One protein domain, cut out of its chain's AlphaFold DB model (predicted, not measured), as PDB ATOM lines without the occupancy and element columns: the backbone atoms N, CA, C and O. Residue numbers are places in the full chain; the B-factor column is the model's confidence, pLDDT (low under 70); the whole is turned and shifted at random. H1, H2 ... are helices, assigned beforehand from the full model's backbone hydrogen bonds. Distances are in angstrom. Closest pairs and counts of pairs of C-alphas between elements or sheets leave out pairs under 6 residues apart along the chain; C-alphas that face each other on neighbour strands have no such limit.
ATOM      1  N   TRP A 119     183.587 225.042 196.410       89.88
ATOM      2  CA  TRP A 119     184.151 225.132 197.762       89.88
ATOM      3  C   TRP A 119     184.135 223.780 198.489       89.88
ATOM      4  O   TRP A 119     183.167 223.018 198.392       89.88
ATOM      5  N   GLY A 120     185.207 223.470 199.227       84.50
ATOM      6  CA  GLY A 120     185.336 222.204 199.955       84.50
ATOM      7  C   GLY A 120     185.525 220.961 199.074       84.50
ATOM      8  O   GLY A 120     185.358 219.834 199.563       84.50
ATOM      9  N   ARG A 121     185.864 221.122 197.784       88.75
ATOM     10  CA  ARG A 121     186.332 219.994 196.961       88.75
ATOM     11  C   ARG A 121     187.578 219.373 197.604       88.75
ATOM     12  O   ARG A 121     188.278 219.988 198.399       88.75
ATOM     13  N   ARG A 122     187.883 218.131 197.232       88.81
ATOM     14  CA  ARG A 122     189.133 217.484 197.645       88.81
ATOM     15  C   ARG A 122     190.100 217.414 196.469       88.81
ATOM     16  O   ARG A 122     189.699 216.892 195.425       88.81
ATOM     17  N   PRO A 123     191.358 217.850 196.634       92.00
ATOM     18  CA  PRO A 123     192.388 217.596 195.643       92.00
ATOM     19  C   PRO A 123     192.609 216.097 195.427       92.00
ATOM     20  O   PRO A 123     192.502 215.292 196.357       92.00
ATOM     21  N   VAL A 124     192.960 215.720 194.200       95.00
ATOM     22  CA  VAL A 124     193.338 214.356 193.828       95.00
ATOM     23  C   VAL A 124     194.862 214.235 193.958       95.00
ATOM     24  O   VAL A 124     195.581 214.777 193.122       95.00
ATOM     25  N   PRO A 125     195.383 213.538 194.983       90.94
ATOM     26  CA  PRO A 125     196.787 213.646 195.399       90.94
ATOM     27  C   PRO A 125     197.806 213.148 194.365       90.94
ATOM     28  O   PRO A 125     198.949 213.595 194.382       90.94
ATOM     29  N   ASP A 126     197.405 212.256 193.459       92.88
ATOM     30  CA  ASP A 126     198.316 211.615 192.502       92.88
ATOM     31  C   ASP A 126     198.476 212.392 191.184       92.88
ATOM     32  O   ASP A 126     199.214 211.966 190.294       92.88
ATOM     33  N   ILE A 127     197.792 213.531 191.026       96.31
ATOM     34  CA  ILE A 127     197.960 214.377 189.841       96.31
ATOM     35  C   ILE A 127     199.272 215.164 189.988       96.31
ATOM     36  O   ILE A 127     199.405 215.947 190.932       96.31
ATOM     37  N   PRO A 128     200.243 215.019 189.069       95.44
ATOM     38  CA  PRO A 128     201.479 215.786 189.142       95.44
ATOM     39  C   PRO A 128     201.195 217.272 188.922       95.44
ATOM     40  O   PRO A 128     200.428 217.627 188.035       95.44
ATOM     41  N   VAL A 129     201.847 218.150 189.680       94.25
ATOM     42  CA  VAL A 129     201.743 219.611 189.529       94.25
ATOM     43  C   VAL A 129     203.085 220.205 189.098       94.25
ATOM     44  O   VAL A 129     204.134 219.650 189.436       94.25
ATOM     45  N   PRO A 130     203.093 221.312 188.335       91.69
ATOM     46  CA  PRO A 130     204.323 221.993 187.975       91.69
ATOM     47  C   PRO A 130     205.029 222.606 189.206       91.69
ATOM     48  O   PRO A 130     204.371 222.924 190.198       91.69
ATOM     49  N   PRO A 131     206.358 222.821 189.141       91.44
ATOM     50  CA  PRO A 131     207.227 222.523 188.002       91.44
ATOM     51  C   PRO A 131     207.389 221.012 187.791       91.44
ATOM     52  O   PRO A 131     207.726 220.266 188.710       91.44
ATOM     53  N   PHE A 132     207.135 220.557 186.562       91.62
ATOM     54  CA  PHE A 132     207.197 219.137 186.235       91.62
ATOM     55  C   PHE A 132     208.651 218.670 186.204       91.62
ATOM     56  O   PHE A 132     209.528 219.373 185.699       91.62
ATOM     57  N   ARG A 133     208.918 217.471 186.730       88.56
ATOM     58  CA  ARG A 133     210.272 216.897 186.723       88.56
ATOM     59  C   ARG A 133     210.587 216.241 185.389       88.56
ATOM     60  O   ARG A 133     211.741 216.215 184.971       88.56
ATOM     61  N   THR A 134     209.566 215.699 184.734       90.06
ATOM     62  CA  THR A 134     209.698 214.942 183.492       90.06
ATOM     63  C   THR A 134     208.607 215.303 182.485       90.06
ATOM     64  O   THR A 134     207.572 215.881 182.821       90.06
ATOM     65  N   ALA A 135     208.823 214.930 181.221       89.81
ATOM     66  CA  ALA A 135     207.787 215.035 180.195       89.81
ATOM     67  C   ALA A 135     206.610 214.091 180.482       89.81
ATOM     68  O   ALA A 135     205.481 214.402 180.116       89.81
ATOM     69  N   GLU A 136     206.866 212.971 181.163       91.44
ATOM     70  CA  GLU A 136     205.834 212.034 181.599       91.44
ATOM     71  C   GLU A 136     204.886 212.682 182.612       91.44
ATOM     72  O   GLU A 136     203.675 212.581 182.439       91.44
ATOM     73  N   ASP A 137     205.410 213.445 183.578       93.06
ATOM     74  CA  ASP A 137     204.586 214.201 184.532       93.06
ATOM     75  C   ASP A 137     203.700 215.230 183.816       93.06
ATOM     76  O   ASP A 137     202.507 215.340 184.095       93.06
ATOM     77  N   ALA A 138     204.259 215.957 182.841       93.25
ATOM     78  CA  ALA A 138     203.499 216.929 182.057       93.25
ATOM     79  C   ALA A 138     202.400 216.253 181.213       93.25
ATOM     80  O   ALA A 138     201.272 216.744 181.144       93.25
ATOM     81  N   VAL A 139     202.698 215.101 180.597       93.81
ATOM     82  CA  VAL A 139     201.715 214.285 179.862       93.81
ATOM     83  C   VAL A 139     200.633 213.754 180.799       93.81
ATOM     84  O   VAL A 139     199.453 213.783 180.439       93.81
ATOM     85  N   ALA A 140     201.002 213.291 181.993       95.00
ATOM     86  CA  ALA A 140     200.072 212.795 182.999       95.00
ATOM     87  C   ALA A 140     199.136 213.907 183.492       95.00
ATOM     88  O   ALA A 140     197.927 213.689 183.551       95.00
ATOM     89  N   PHE A 141     199.651 215.118 183.731       96.19
ATOM     90  CA  PHE A 141     198.836 216.286 184.068       96.19
ATOM     91  C   PHE A 141     197.818 216.621 182.970       96.19
ATOM     92  O   PHE A 141     196.625 216.730 183.247       96.19
ATOM     93  N   VAL A 142     198.257 216.734 181.707       96.00
ATOM     94  CA  VAL A 142     197.357 217.044 180.577       96.00
ATOM     95  C   VAL A 142     196.325 215.936 180.367       96.00
ATOM     96  O   VAL A 142     195.164 216.217 180.078       96.00
ATOM     97  N   THR A 143     196.726 214.677 180.546       96.00
ATOM     98  CA  THR A 143     195.818 213.529 180.449       96.00
ATOM     99  C   THR A 143     194.756 213.585 181.543       96.00
ATOM    100  O   THR A 143     193.572 213.492 181.231       96.00
ATOM    101  N   ALA A 144     195.155 213.808 182.798       97.19
ATOM    102  CA  ALA A 144     194.231 213.938 183.918       97.19
ATOM    103  C   ALA A 144     193.271 215.126 183.731       97.19
ATOM    104  O   ALA A 144     192.074 214.985 183.976       97.19
ATOM    105  N   LEU A 145     193.760 216.258 183.211       96.62
ATOM    106  CA  LEU A 145     192.920 217.409 182.870       96.62
ATOM    107  C   LEU A 145     191.922 217.081 181.754       96.62
ATOM    108  O   LEU A 145     190.751 217.427 181.862       96.62
ATOM    109  N   GLY A 146     192.350 216.381 180.702       94.50
ATOM    110  CA  GLY A 146     191.460 215.924 179.632       94.50
ATOM    111  C   GLY A 146     190.364 214.990 180.146       94.50
ATOM    112  O   GLY A 146     189.197 215.164 179.801       94.50
ATOM    113  N   THR A 147     190.716 214.046 181.023       93.19
ATOM    114  CA  THR A 147     189.753 213.156 181.684       93.19
ATOM    115  C   THR A 147     188.783 213.928 182.574       93.19
ATOM    116  O   THR A 147     187.583 213.671 182.521       93.19
ATOM    117  N   TRP A 148     189.272 214.899 183.348       92.69
ATOM    118  CA  TRP A 148     188.431 215.775 184.163       92.69
ATOM    119  C   TRP A 148     187.436 216.562 183.311       92.69
ATOM    120  O   TRP A 148     186.235 216.509 183.563       92.69
ATOM    121  N   VAL A 149     187.912 217.228 182.254       91.25
ATOM    122  CA  VAL A 149     187.053 217.972 181.325       91.25
ATOM    123  C   VAL A 149     186.002 217.052 180.721       91.25
ATOM    124  O   VAL A 149     184.834 217.419 180.724       91.25
ATOM    125  N   ALA A 150     186.389 215.858 180.260       86.81
ATOM    126  CA  ALA A 150     185.457 214.876 179.713       86.81
ATOM    127  C   ALA A 150     184.387 214.459 180.739       86.81
ATOM    128  O   ALA A 150     183.212 214.380 180.387       86.81
ATOM    129  N   ALA A 151     184.763 214.266 182.008       85.94
ATOM    130  CA  ALA A 151     183.840 213.909 183.088       85.94
ATOM    131  C   ALA A 151     182.862 215.041 183.458       85.94
ATOM    132  O   ALA A 151     181.726 214.767 183.842       85.94
ATOM    133  N   LEU A 152     183.261 216.310 183.292       83.56
ATOM    134  CA  LEU A 152     182.359 217.464 183.432       83.56
ATOM    135  C   LEU A 152     181.309 217.538 182.310       83.56
ATOM    136  O   LEU A 152     180.309 218.249 182.443       83.56
ATOM    137  N   GLY A 153     181.526 216.823 181.203       70.25
ATOM    138  CA  GLY A 153     180.575 216.682 180.106       70.25
ATOM    139  C   GLY A 153     179.322 215.919 180.534       70.25
ATOM    140  O   GLY A 153     179.170 214.737 180.242       70.25
ATOM    141  N   THR A 154     178.388 216.603 181.196       58.72
ATOM    142  CA  THR A 154     176.975 216.180 181.263       58.72
ATOM    143  C   THR A 154     176.403 216.123 179.831       58.72
ATOM    144  O   THR A 154     177.030 216.659 178.918       58.72
ATOM    145  N   PRO A 155     175.292 215.410 179.557       52.88
ATOM    146  CA  PRO A 155     175.139 214.591 178.349       52.88
ATOM    147  C   PRO A 155     175.386 215.312 177.010       52.88
ATOM    148  O   PRO A 155     175.829 214.676 176.053       52.88
ATOM    149  N   ASP A 156     175.177 216.616 176.906       55.53
ATOM    150  CA  ASP A 156     175.397 217.370 175.676       55.53
ATOM    151  C   ASP A 156     176.871 217.759 175.491       55.53
ATOM    152  O   ASP A 156     177.323 218.840 175.868       55.53
ATOM    153  N   VAL A 157     177.625 216.860 174.848       66.69
ATOM    154  CA  VAL A 157     178.973 217.125 174.328       66.69
ATOM    155  C   VAL A 157     178.897 218.269 173.309       66.69
ATOM    156  O   VAL A 157     178.641 218.068 172.123       66.69
ATOM    157  N   GLY A 158     179.073 219.499 173.788       72.69
ATOM    158  CA  GLY A 158     179.017 220.703 172.967       72.69
ATOM    159  C   GLY A 158     180.293 220.939 172.153       72.69
ATOM    160  O   GLY A 158     181.363 220.396 172.444       72.69
ATOM    161  N   LEU A 159     180.201 221.826 171.156       74.56
ATOM    162  CA  LEU A 159     181.340 222.235 170.321       74.56
ATOM    163  C   LEU A 159     182.523 222.749 171.160       74.56
ATOM    164  O   LEU A 159     183.662 222.373 170.902       74.56
ATOM    165  N   ALA A 160     182.261 223.579 172.176       77.94
ATOM    166  CA  ALA A 160     183.309 224.134 173.037       77.94
ATOM    167  C   ALA A 160     184.026 223.042 173.844       77.94
ATOM    168  O   ALA A 160     185.250 223.013 173.881       77.94
ATOM    169  N   HIS A 161     183.272 222.105 174.420       82.00
ATOM    170  CA  HIS A 161     183.823 220.961 175.140       82.00
ATOM    171  C   HIS A 161     184.692 220.088 174.220       82.00
ATOM    172  O   HIS A 161     185.831 219.770 174.557       82.00
ATOM    173  N   THR A 162     184.197 219.779 173.017       82.44
ATOM    174  CA  THR A 162     184.940 218.998 172.014       82.44
ATOM    175  C   THR A 162     186.224 219.705 171.582       82.44
ATOM    176  O   THR A 162     187.280 219.081 171.507       82.44
ATOM    177  N   ALA A 163     186.157 221.014 171.328       85.62
ATOM    178  CA  ALA A 163     187.320 221.812 170.962       85.62
ATOM    179  C   ALA A 163     188.355 221.863 172.097       85.62
ATOM    180  O   ALA A 163     189.545 221.709 171.832       85.62
ATOM    181  N   THR A 164     187.921 222.015 173.353       89.31
ATOM    182  CA  THR A 164     188.816 221.968 174.517       89.31
ATOM    183  C   THR A 164     189.518 220.616 174.621       89.31
ATOM    184  O   THR A 164     190.740 220.586 174.752       89.31
ATOM    185  N   LEU A 165     188.791 219.500 174.490       89.75
ATOM    186  CA  LEU A 165     189.397 218.163 174.495       89.75
ATOM    187  C   LEU A 165     190.400 217.978 173.350       89.75
ATOM    188  O   LEU A 165     191.485 217.452 173.578       89.75
ATOM    189  N   ALA A 166     190.084 218.459 172.144       89.94
ATOM    190  CA  ALA A 166     190.995 218.393 171.002       89.94
ATOM    191  C   ALA A 166     192.283 219.210 171.223       89.94
ATOM    192  O   ALA A 166     193.367 218.771 170.842       89.94
ATOM    193  N   VAL A 167     192.187 220.381 171.863       92.31
ATOM    194  CA  VAL A 167     193.357 221.194 172.231       92.31
ATOM    195  C   VAL A 167     194.228 220.468 173.259       92.31
ATOM    196  O   VAL A 167     195.447 220.434 173.102       92.31
ATOM    197  N   LEU A 168     193.624 219.865 174.286       94.25
ATOM    198  CA  LEU A 168     194.363 219.099 175.295       94.25
ATOM    199  C   LEU A 168     195.046 217.863 174.689       94.25
ATOM    200  O   LEU A 168     196.200 217.589 175.007       94.25
ATOM    201  N   ASP A 169     194.370 217.157 173.782       93.56
ATOM    202  CA  ASP A 169     194.933 216.006 173.070       93.56
ATOM    203  C   ASP A 169     196.137 216.403 172.202       93.56
ATOM    204  O   ASP A 169     197.198 215.779 172.270       93.56
ATOM    205  N   ALA A 170     196.028 217.514 171.467       92.06
ATOM    206  CA  ALA A 170     197.127 218.044 170.665       92.06
ATOM    207  C   ALA A 170     198.346 218.447 171.517       92.06
ATOM    208  O   ALA A 170     199.488 218.193 171.121       92.06
ATOM    209  N   GLU A 171     198.127 219.049 172.692       91.06
ATOM    210  CA  GLU A 171     199.211 219.378 173.627       91.06
ATOM    211  C   GLU A 171     199.863 218.122 174.209       91.06
ATOM    212  O   GLU A 171     201.091 218.035 174.258       91.06
ATOM    213  N   ARG A 172     199.070 217.109 174.572       91.50
ATOM    214  CA  ARG A 172     199.583 215.809 175.020       91.50
ATOM    215  C   ARG A 172     200.480 215.165 173.960       91.50
ATOM    216  O   ARG A 172     201.592 214.736 174.270       91.50
ATOM    217  N   ASP A 173     200.033 215.146 172.708       89.44
ATOM    218  CA  ASP A 173     200.788 214.587 171.584       89.44
ATOM    219  C   ASP A 173     202.072 215.368 171.289       89.44
ATOM    220  O   ASP A 173     203.082 214.783 170.886       89.44
ATOM    221  N   ARG A 174     202.050 216.694 171.466       87.94
ATOM    222  CA  ARG A 174     203.244 217.539 171.344       87.94
ATOM    223  C   ARG A 174     204.267 217.185 172.423       87.94
ATOM    224  O   ARG A 174     205.439 216.995 172.109       87.94
ATOM    225  N   LEU A 175     203.827 217.030 173.673       87.44
ATOM    226  CA  LEU A 175     204.695 216.653 174.793       87.44
ATOM    227  C   LEU A 175     205.325 215.271 174.614       87.44
ATOM    228  O   LEU A 175     206.516 215.106 174.883       87.44
ATOM    229  N   GLY A 176     204.558 214.302 174.107       83.38
ATOM    230  CA  GLY A 176     205.051 212.950 173.838       83.38
ATOM    231  C   GLY A 176     206.074 212.865 172.699       83.38
ATOM    232  O   GLY A 176     206.892 211.946 172.687       83.38
ATOM    233  N   ARG A 177     206.051 213.812 171.750       82.44
ATOM    234  CA  ARG A 177     206.980 213.857 170.606       82.44
ATOM    235  C   ARG A 177     208.244 214.663 170.882       82.44
ATOM    236  O   ARG A 177     209.321 214.237 170.475       82.44
ATOM    237  N   ASP A 178     208.113 215.808 171.552       69.94
ATOM    238  CA  ASP A 178     209.184 216.807 171.567       69.94
ATOM    239  C   ASP A 178     210.144 216.684 172.758       69.94
ATOM    240  O   ASP A 178     211.236 217.235 172.678       69.94
ATOM    241  N   GLY A 179     209.800 215.969 173.839       61.91
ATOM    242  CA  GLY A 179     210.713 215.504 174.907       61.91
ATOM    243  C   GLY A 179     211.655 216.510 175.607       61.91
ATOM    244  O   GLY A 179     212.385 216.105 176.504       61.91
ATOM    245  N   THR A 180     211.682 217.797 175.235       54.28
ATOM    246  CA  THR A 180     212.792 218.728 175.545       54.28
ATOM    247  C   THR A 180     212.347 220.133 175.963       54.28
ATOM    248  O   THR A 180     213.131 221.067 175.864       54.28
ATOM    249  N   ARG A 181     211.101 220.316 176.425       70.81
ATOM    250  CA  ARG A 181     210.632 221.614 176.964       70.81
ATOM    251  C   ARG A 181     209.721 221.475 178.180       70.81
ATOM    252  O   ARG A 181     208.676 222.124 178.250       70.81
ATOM    253  N   VAL A 182     210.080 220.585 179.103       80.25
ATOM    254  CA  VAL A 182     209.320 220.333 180.344       80.25
ATOM    255  C   VAL A 182     209.289 221.588 181.215       80.25
ATOM    256  O   VAL A 182     208.265 221.930 181.792       80.25
ATOM    257  N   GLU A 183     210.385 222.337 181.212       76.81
ATOM    258  CA  GLU A 183     210.567 223.608 181.906       76.81
ATOM    259  C   GLU A 183     209.644 224.736 181.408       76.81
ATOM    260  O   GLU A 183     209.495 225.746 182.087       76.81
ATOM    261  N   GLN A 184     209.001 224.568 180.246       80.00
ATOM    262  CA  GLN A 184     208.011 225.505 179.696       80.00
ATOM    263  C   GLN A 184     206.568 224.995 179.858       80.00
ATOM    264  O   GLN A 184     205.666 225.473 179.167       80.00
ATOM    265  N   GLN A 185     206.348 223.970 180.690       87.69
ATOM    266  CA  GLN A 185     205.036 223.369 180.925       87.69
ATOM    267  C   GLN A 185     204.454 223.730 182.302       87.69
ATOM    268  O   GLN A 185     205.212 223.904 183.256       87.69
ATOM    269  N   PRO A 186     203.111 223.771 182.429       90.00
ATOM    270  CA  PRO A 186     202.121 223.569 181.366       90.00
ATOM    271  C   PRO A 186     202.062 224.758 180.399       90.00
ATOM    272  O   PRO A 186     202.296 225.903 180.781       90.00
ATOM    273  N   ALA A 187     201.717 224.493 179.136       89.69
ATOM    274  CA  ALA A 187     201.430 225.562 178.187       89.69
ATOM    275  C   ALA A 187     200.329 226.497 178.746       89.69
ATOM    276  O   ALA A 187     199.385 226.009 179.379       89.69
ATOM    277  N   PRO A 188     200.366 227.817 178.469       88.81
ATOM    278  CA  PRO A 188     199.397 228.762 179.031       88.81
ATOM    279  C   PRO A 188     197.932 228.385 178.766       88.81
ATOM    280  O   PRO A 188     197.067 228.614 179.606       88.81
ATOM    281  N   THR A 189     197.634 227.774 177.615       88.19
ATOM    282  CA  THR A 189     196.285 227.290 177.287       88.19
ATOM    283  C   THR A 189     195.846 226.137 178.187       88.19
ATOM    284  O   THR A 189     194.712 226.137 178.651       88.19
ATOM    285  N   VAL A 190     196.742 225.189 178.481       93.25
ATOM    286  CA  VAL A 190     196.468 224.072 179.397       93.25
ATOM    287  C   VAL A 190     196.186 224.615 180.798       93.25
ATOM    288  O   VAL A 190     195.187 224.236 181.404       93.25
ATOM    289  N   LEU A 191     197.010 225.552 181.283       91.75
ATOM    290  CA  LEU A 191     196.804 226.162 182.598       91.75
ATOM    291  C   LEU A 191     195.476 226.927 182.659       91.75
ATOM    292  O   LEU A 191     194.721 226.749 183.603       91.75
ATOM    293  N   ARG A 192     195.108 227.687 181.618       88.88
ATOM    294  CA  ARG A 192     193.790 228.345 181.541       88.88
ATOM    295  C   ARG A 192     192.622 227.366 181.608       88.88
ATOM    296  O   ARG A 192     191.636 227.667 182.271       88.88
ATOM    297  N   VAL A 193     192.714 226.218 180.933       91.19
ATOM    298  CA  VAL A 193     191.670 225.184 181.008       91.19
ATOM    299  C   VAL A 193     191.590 224.607 182.423       91.19
ATOM    300  O   VAL A 193     190.484 224.444 182.931       91.19
ATOM    301  N   ALA A 194     192.728 224.366 183.082       93.75
ATOM    302  CA  ALA A 194     192.756 223.903 184.469       93.75
ATOM    303  C   ALA A 194     192.045 224.886 185.418       93.75
ATOM    304  O   ALA A 194     191.134 224.473 186.132       93.75
ATOM    305  N   LEU A 195     192.375 226.182 185.342       90.81
ATOM    306  CA  LEU A 195     191.747 227.234 186.156       90.81
ATOM    307  C   LEU A 195     190.240 227.352 185.873       90.81
ATOM    308  O   LEU A 195     189.423 227.377 186.785       90.81
ATOM    309  N   ALA A 196     189.851 227.392 184.593       86.50
ATOM    310  CA  ALA A 196     188.457 227.596 184.189       86.50
ATOM    311  C   ALA A 196     187.535 226.416 184.531       86.50
ATOM    312  O   ALA A 196     186.314 226.562 184.495       86.50
ATOM    313  N   THR A 197     188.111 225.247 184.819       89.25
ATOM    314  CA  THR A 197     187.371 224.023 185.149       89.25
ATOM    315  C   THR A 197     187.566 223.584 186.594       89.25
ATOM    316  O   THR A 197     187.130 222.485 186.933       89.25
ATOM    317  N   PHE A 198     188.200 224.417 187.431       92.88
ATOM    318  CA  PHE A 198     188.552 224.101 188.818       92.88
ATOM    319  C   PHE A 198     189.192 222.713 188.939       92.88
ATOM    320  O   PHE A 198     188.728 221.850 189.693       92.88
ATOM    321  N   PHE A 199     190.216 222.455 188.121       94.94
ATOM    322  CA  PHE A 199     190.848 221.142 188.016       94.94
ATOM    323  C   PHE A 199     191.442 220.705 189.368       94.94
ATOM    324  O   PHE A 199     192.272 221.435 189.916       94.94
ATOM    325  N   PRO A 200     191.059 219.536 189.924       95.75
ATOM    326  CA  PRO A 200     191.396 219.143 191.297       95.75
ATOM    327  C   PRO A 200     192.811 218.573 191.435       95.75
ATOM    328  O   PRO A 200     193.009 217.550 192.086       95.75
ATOM    329  N   ALA A 201     193.811 219.211 190.826       96.50
ATOM    330  CA  ALA A 201     195.203 218.876 191.104       96.50
ATOM    331  C   ALA A 201     195.603 219.384 192.506       96.50
ATOM    332  O   ALA A 201     195.040 220.374 192.976       96.50
TER     333      ALA A 201
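AT A GLANCE: This is residues 119 to 201 of the 324 residues of an uncharacterized protein of Luteimicrobium subarcticum (UniProt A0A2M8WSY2). Two long helices, H1 and H2, lie side by side as a helical hairpin, and a short third helix, H3, sits slantwise over one face of the pair. The opening stretch without a named element, residues 119 to 134, runs past H1 on the side away from H2, and residues 154 to 160 stick out at one end of the hairpin. The printed part has 83 residues with three named helices, in the order H1, H2, H3, and no named strand; the class is all helix. It is compact, with a radius of gyration of the C-alphas of 12.7 A, and spans 38 by 30 by 17 A.

IN THESE COORDINATES: After residues 119 to 134, H1 covers residues 135 to 152, 25.7 A long, from C-alpha 135 at (207.787, 215.035, 180.195). H2, residues 159 to 178, is the longest helix at 28.4 A. H3, residues 188 to 196, ends with C-alpha 196 at (188.457, 227.596, 184.189).

HOW THE PARTS SIT: H1 and H2 touch and run opposite ways at a shallow tilt of 12 degrees; their closest C-alphas, of Val 139 and Arg 172, are 5.5 A apart. H2 and H3, also a helical hairpin, only just touch, with 3 pairs of C-alphas within 8 A, and H2 does so with residues 164 to 171 alone. Their closest C-alphas, of Leu 168 and Val 190, are 6.8 A apart, and they run opposite ways at a steep tilt of 43 degrees. H1 and H3 are close but not clearly touching: their closest C-alphas, of Leu 145 and Ala 194, are 6.7 A apart. In H1, H2 and H3 every O i to N i+4 pair is within hydrogen-bond range.

THE WHOLE: The C-alphas farthest apart, of Pro 155 and Thr 180, are 38.0 A apart. The printed part has no cut, and both links between helices are short. Residues 154 to 157 and 178 to 180 have pLDDT under 70.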